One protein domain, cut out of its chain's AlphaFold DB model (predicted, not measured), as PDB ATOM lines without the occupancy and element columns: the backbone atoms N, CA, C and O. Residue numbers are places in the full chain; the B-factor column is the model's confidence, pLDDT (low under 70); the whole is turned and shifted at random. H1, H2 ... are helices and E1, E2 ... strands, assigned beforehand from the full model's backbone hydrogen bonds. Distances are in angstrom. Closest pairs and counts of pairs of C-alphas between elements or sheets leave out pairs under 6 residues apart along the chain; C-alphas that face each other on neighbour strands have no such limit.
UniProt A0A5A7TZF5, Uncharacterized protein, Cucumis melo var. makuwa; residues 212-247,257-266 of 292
ATOM      1  N   ARG A 212     135.606 124.356 130.960       64.00
ATOM      2  CA  ARG A 212     136.017 123.479 129.852       64.00
ATOM      3  C   ARG A 212     134.812 122.962 129.059       64.00
ATOM      4  O   ARG A 212     134.980 122.318 128.031       64.00
ATOM      5  N   GLU A 213     133.605 123.264 129.530       72.06
ATOM      6  CA  GLU A 213     132.344 122.769 129.010       72.06
ATOM      7  C   GLU A 213     131.428 123.946 128.664       72.06
ATOM      8  O   GLU A 213     131.122 124.799 129.501       72.06
ATOM      9  N   LEU A 214     130.991 124.002 127.406       74.44
ATOM     10  CA  LEU A 214     130.003 124.962 126.929       74.44
ATOM     11  C   LEU A 214     128.681 124.229 126.703       74.44
ATOM     12  O   LEU A 214     128.510 123.542 125.698       74.44
ATOM     13  N   PHE A 215     127.733 124.403 127.620       75.81
ATOM     14  CA  PHE A 215     126.399 123.827 127.476       75.81
ATOM     15  C   PHE A 215     125.507 124.748 126.631       75.81
ATOM     16  O   PHE A 215     125.158 125.854 127.049       75.81
ATOM     17  N   VAL A 216     125.146 124.309 125.421       77.38
ATOM     18  CA  VAL A 216     124.270 125.060 124.504       77.38
ATOM     19  C   VAL A 216     122.906 124.383 124.435       77.38
ATOM     20  O   VAL A 216     122.709 123.432 123.682       77.38
ATOM     21  N   TYR A 217     121.943 124.908 125.187       76.31
ATOM     22  CA  TYR A 217     120.572 124.398 125.218       76.31
ATOM     23  C   TYR A 217     119.591 125.326 124.490       76.31
ATOM     24  O   TYR A 217     119.775 126.541 124.435       76.31
ATOM     25  N   GLY A 218     118.528 124.761 123.917       78.00
ATOM     26  CA  GLY A 218     117.444 125.523 123.297       78.00
ATOM     27  C   GLY A 218     116.454 124.623 122.565       78.00
ATOM     28  O   GLY A 218     116.752 123.455 122.317       78.00
ATOM     29  N   LYS A 219     115.303 125.171 122.160       76.06
ATOM     30  CA  LYS A 219     114.287 124.451 121.370       76.06
ATOM     31  C   LYS A 219     114.876 123.878 120.062       76.06
ATOM     32  O   LYS A 219     115.893 124.379 119.573       76.06
ATOM     33  N   PRO A 220     114.287 122.836 119.458       76.88
ATOM     34  CA  PRO A 220     114.653 122.418 118.103       76.88
ATOM     35  C   PRO A 220     114.678 123.617 117.134       76.88
ATOM     36  O   PRO A 220     113.947 124.588 117.325       76.88
ATOM     37  N   ASN A 221     115.553 123.582 116.126       71.44
ATOM     38  CA  ASN A 221     115.743 124.657 115.135       71.44
ATOM     39  C   ASN A 221     116.290 126.006 115.655       71.44
ATOM     40  O   ASN A 221     116.375 126.966 114.891       71.44
ATOM     41  N   THR A 222     116.770 126.106 116.900       72.06
ATOM     42  CA  THR A 222     117.365 127.351 117.444       72.06
ATOM     43  C   THR A 222     118.810 127.619 117.001       72.06
ATOM     44  O   THR A 222     119.632 128.066 117.795       72.06
ATOM     45  N   GLN A 223     119.166 127.322 115.749       85.06
ATOM     46  CA  GLN A 223     120.498 127.600 115.181       85.06
ATOM     47  C   GLN A 223     121.699 126.966 115.927       85.06
ATOM     48  O   GLN A 223     122.845 127.275 115.611       85.06
ATOM     49  N   LYS A 224     121.491 126.023 116.857       85.31
ATOM     50  CA  LYS A 224     122.586 125.314 117.558       85.31
ATOM     51  C   LYS A 224     123.512 124.591 116.572       85.31
ATOM     52  O   LYS A 224     124.734 124.702 116.637       85.31
ATOM     53  N   THR A 225     122.919 123.942 115.574       82.31
ATOM     54  CA  THR A 225     123.634 123.280 114.473       82.31
ATOM     55  C   THR A 225     124.380 124.276 113.577       82.31
ATOM     56  O   THR A 225     125.453 123.961 113.050       82.31
ATOM     57  N   LEU A 226     123.854 125.499 113.430       84.88
ATOM     58  CA  LEU A 226     124.518 126.577 112.695       84.88
ATOM     59  C   LEU A 226     125.738 127.090 113.465       84.88
ATOM     60  O   LEU A 226     126.804 127.226 112.871       84.88
ATOM     61  N   LEU A 227     125.616 127.295 114.782       84.88
ATOM     62  CA  LEU A 227     126.740 127.655 115.650       84.88
ATOM     63  C   LEU A 227     127.858 126.608 115.551       84.88
ATOM     64  O   LEU A 227     129.010 126.964 115.311       84.88
ATOM     65  N   ARG A 228     127.514 125.317 115.624       85.31
ATOM     66  CA  ARG A 228     128.475 124.218 115.427       85.31
ATOM     67  C   ARG A 228     129.177 124.302 114.069       85.31
ATOM     68  O   ARG A 228     130.395 124.156 113.993       85.31
ATOM     69  N   SER A 229     128.422 124.547 112.999       85.38
ATOM     70  CA  SER A 229     128.966 124.681 111.640       85.38
ATOM     71  C   SER A 229     129.896 125.888 111.495       85.38
ATOM     72  O   SER A 229     130.927 125.788 110.833       85.38
ATOM     73  N   LEU A 230     129.564 127.015 112.129       87.12
ATOM     74  CA  LEU A 230     130.410 128.209 112.151       87.12
ATOM     75  C   LEU A 230     131.724 127.950 112.890       87.12
ATOM     76  O   LEU A 230     132.782 128.278 112.364       87.12
ATOM     77  N   LEU A 231     131.671 127.306 114.058       85.81
ATOM     78  CA  LEU A 231     132.865 126.969 114.834       85.81
ATOM     79  C   LEU A 231     133.799 126.029 114.052       85.81
ATOM     80  O   LEU A 231     135.000 126.285 113.992       85.81
ATOM     81  N   LYS A 232     133.254 125.021 113.349       86.00
ATOM     82  CA  LYS A 232     134.046 124.172 112.438       86.00
ATOM     83  C   LYS A 232     134.700 124.974 111.308       86.00
ATOM     84  O   LYS A 232     135.864 124.750 110.998       86.00
ATOM     85  N   LYS A 233     133.977 125.924 110.700       87.62
ATOM     86  CA  LYS A 233     134.514 126.781 109.622       87.62
ATOM     87  C   LYS A 233     135.645 127.702 110.084       87.62
ATOM     88  O   LYS A 233     136.480 128.066 109.267       87.62
ATOM     89  N   ILE A 234     135.676 128.066 111.364       84.44
ATOM     90  CA  ILE A 234     136.752 128.872 111.966       84.44
ATOM     91  C   ILE A 234     138.019 128.022 112.213       84.44
ATOM     92  O   ILE A 234     139.054 128.554 112.594       84.44
ATOM     93  N   GLY A 235     137.969 126.714 111.936       85.69
ATOM     94  CA  GLY A 235     139.107 125.801 112.051       85.69
ATOM     95  C   GLY A 235     139.139 125.012 113.356       85.69
ATOM     96  O   GLY A 235     140.098 124.282 113.588       85.69
ATOM     97  N   LEU A 236     138.103 125.114 114.196       85.25
ATOM     98  CA  LEU A 236     138.017 124.319 115.418       85.25
ATOM     99  C   LEU A 236     137.700 122.859 115.084       85.25
ATOM    100  O   LEU A 236     136.728 122.544 114.383       85.25
ATOM    101  N   ARG A 237     138.498 121.954 115.638       84.31
ATOM    102  CA  ARG A 237     138.320 120.505 115.558       84.31
ATOM    103  C   ARG A 237     137.270 120.100 116.583       84.31
ATOM    104  O   ARG A 237     137.555 119.936 117.763       84.31
ATOM    105  N   ILE A 238     136.028 119.971 116.133       86.19
ATOM    106  CA  ILE A 238     134.898 119.633 117.006       86.19
ATOM    107  C   ILE A 238     134.568 118.147 116.890       86.19
ATOM    108  O   ILE A 238     134.140 117.697 115.819       86.19
ATOM    109  N   TYR A 239     134.692 117.426 118.001       83.75
ATOM    110  CA  TYR A 239     134.204 116.061 118.169       83.75
ATOM    111  C   TYR A 239     132.708 116.074 118.479       83.75
ATOM    112  O   TYR A 239     132.270 116.829 119.343       83.75
ATOM    113  N   VAL A 240     131.912 115.259 117.784       84.19
ATOM    114  CA  VAL A 240     130.481 115.102 118.081       84.19
ATOM    115  C   VAL A 240     130.272 113.729 118.710       84.19
ATOM    116  O   VAL A 240     130.440 112.705 118.049       84.19
ATOM    117  N   VAL A 241     129.928 113.722 119.992       75.81
ATOM    118  CA  VAL A 241     129.652 112.519 120.778       75.81
ATOM    119  C   VAL A 241     128.303 111.958 120.317       75.81
ATOM    120  O   VAL A 241     127.305 112.672 120.349       75.81
ATOM    121  N   GLY A 242     128.290 110.711 119.829       69.38
ATOM    122  CA  GLY A 242     127.081 110.023 119.340       69.38
ATOM    123  C   GLY A 242     127.176 109.414 117.934       69.38
ATOM    124  O   GLY A 242     126.273 108.697 117.527       69.38
ATOM    125  N   GLN A 243     128.257 109.657 117.176       61.88
ATOM    126  CA  GLN A 243     128.411 109.083 115.824       61.88
ATOM    127  C   GLN A 243     129.079 107.698 115.770       61.88
ATOM    128  O   GLN A 243     129.034 107.058 114.722       61.88
ATOM    129  N   ARG A 244     129.701 107.216 116.853       55.50
ATOM    130  CA  ARG A 244     130.272 105.860 116.899       55.50
ATOM    131  C   ARG A 244     129.244 104.904 117.492       55.50
ATOM    132  O   ARG A 244     128.802 105.097 118.619       55.50
ATOM    133  N   GLY A 245     128.841 103.905 116.710       59.47
ATOM    134  CA  GLY A 245     127.980 102.831 117.195       59.47
ATOM    135  C   GLY A 245     128.660 102.066 118.329       59.47
ATOM    136  O   GLY A 245     129.853 101.829 118.222       59.47
ATOM    137  N   LYS A 246     127.877 101.747 119.373       59.12
ATOM    138  CA  LYS A 246     128.039 100.854 120.553       59.12
ATOM    139  C   LYS A 246     129.396 100.709 121.277       59.12
ATOM    140  O   LYS A 246     129.374 100.385 122.462       59.12
ATOM    141  N   ASP A 247     130.527 101.021 120.666       62.12
ATOM    142  CA  ASP A 247     131.857 100.906 121.250       62.12
ATOM    143  C   ASP A 247     132.280 102.272 121.806       62.12
ATOM    144  O   ASP A 247     132.702 103.187 121.092       62.12
ATOM    145  N   PHE A 257     140.956 116.933 119.435       81.12
ATOM    146  CA  PHE A 257     139.800 117.813 119.284       81.12
ATOM    147  C   PHE A 257     139.839 118.980 120.267       81.12
ATOM    148  O   PHE A 257     140.143 118.811 121.441       81.12
ATOM    149  N   ASP A 258     139.467 120.160 119.778       81.00
ATOM    150  CA  ASP A 258     139.422 121.396 120.561       81.00
ATOM    151  C   ASP A 258     138.121 121.494 121.378       81.00
ATOM    152  O   ASP A 258     138.092 122.109 122.439       81.00
ATOM    153  N   PHE A 259     137.036 120.874 120.890       82.75
ATOM    154  CA  PHE A 259     135.732 120.854 121.559       82.75
ATOM    155  C   PHE A 259     135.047 119.501 121.441       82.75
ATOM    156  O   PHE A 259     135.102 118.850 120.396       82.75
ATOM    157  N   TRP A 260     134.327 119.129 122.496       81.25
ATOM    158  CA  TRP A 260     133.430 117.982 122.516       81.25
ATOM    159  C   TRP A 260     131.998 118.505 122.530       81.25
ATOM    160  O   TRP A 260     131.629 119.323 123.371       81.25
ATOM    161  N   VAL A 261     131.197 118.070 121.567       84.31
ATOM    162  CA  VAL A 261     129.784 118.422 121.452       84.31
ATOM    163  C   VAL A 261     128.980 117.157 121.663       84.31
ATOM    164  O   VAL A 261     129.014 116.252 120.835       84.31
ATOM    165  N   ILE A 262     128.250 117.113 122.768       81.38
ATOM    166  CA  ILE A 262     127.258 116.080 123.039       81.38
ATOM    167  C   ILE A 262     125.935 116.607 122.491       81.38
ATOM    168  O   ILE A 262     125.389 117.582 123.001       81.38
ATOM    169  N   ASP A 263     125.478 116.030 121.383       77.12
ATOM    170  CA  ASP A 263     124.212 116.402 120.749       77.12
ATOM    171  C   ASP A 263     123.159 115.373 121.172       77.12
ATOM    172  O   ASP A 263     122.969 114.353 120.514       77.12
ATOM    173  N   GLU A 264     122.521 115.603 122.322       66.00
ATOM    174  CA  GLU A 264     121.581 114.658 122.958       66.00
ATOM    175  C   GLU A 264     120.281 114.422 122.160       66.00
ATOM    176  O   GLU A 264     119.423 113.663 122.594       66.00
ATOM    177  N   PHE A 265     120.130 115.038 120.982       58.84
ATOM    178  CA  PHE A 265     118.941 114.928 120.130       58.84
ATOM    179  C   PHE A 265     119.214 114.272 118.776       58.84
ATOM    180  O   PHE A 265     118.479 114.506 117.812       58.84
ATOM    181  N   ILE A 266     120.238 113.422 118.673       56.72
ATOM    182  CA  ILE A 266     120.184 112.378 117.650       56.72
ATOM    183  C   ILE A 266     119.142 111.377 118.152       56.72
ATOM    184  O   ILE A 266     119.481 110.389 118.795       56.72
TER     185      ILE A 266
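Overview. This is residues 212 to 247 and 257 to 266 of the 292 residues of an uncharacterized protein of Cucumis melo var. makuwa (UniProt A0A5A7TZF5). With little regular structure, this is one short helix, H1, beside a small ribbon of two parallel strands, E1 and E2, with one long stretch with no named element, residues 212 to 223, before the helix. The 46 printed residues run H1, E1, E2, a mixed class with 18 residues in named elements. The whole is only just compact, close to loose, with a radius of gyration of the C-alphas of 11.2 A and spans of 29 by 26 by 19 A.

Arrangement. After residues 212 to 223, look at H1, residues 224 to 233, where every O i to N i+4 pair is within hydrogen-bond range. A tight link leads to E1, residues 238 to 241; their closest C-alphas, of Lys 232 and Ile 238, are 6.5 A apart. E2, residues 259 to 262, is parallel to E1 at 27 degrees, with N 239 and O 259 within hydrogen-bond range at 2.8 A. H1 and E2 are only just apart, closest 8.5 A.

Along the chain. Find C-alpha 224 at (122.586, 125.314, 117.558); H1 runs 14.4 A from there. E1 spans 9.6 A and E2 9.8 A, ending at C-alpha 262 (127.258, 116.080, 123.039).

Size, cuts and confidence. The farthest C-alphas, of Ile 234 and Lys 246, are 30.6 A apart. Residues 248 to 256 are not printed, between E1 and E2; the gap is 18.8 A between C-alphas 247 and 257. Confidence is under 70 at residues 212, 242 to 247 and 264 to 266.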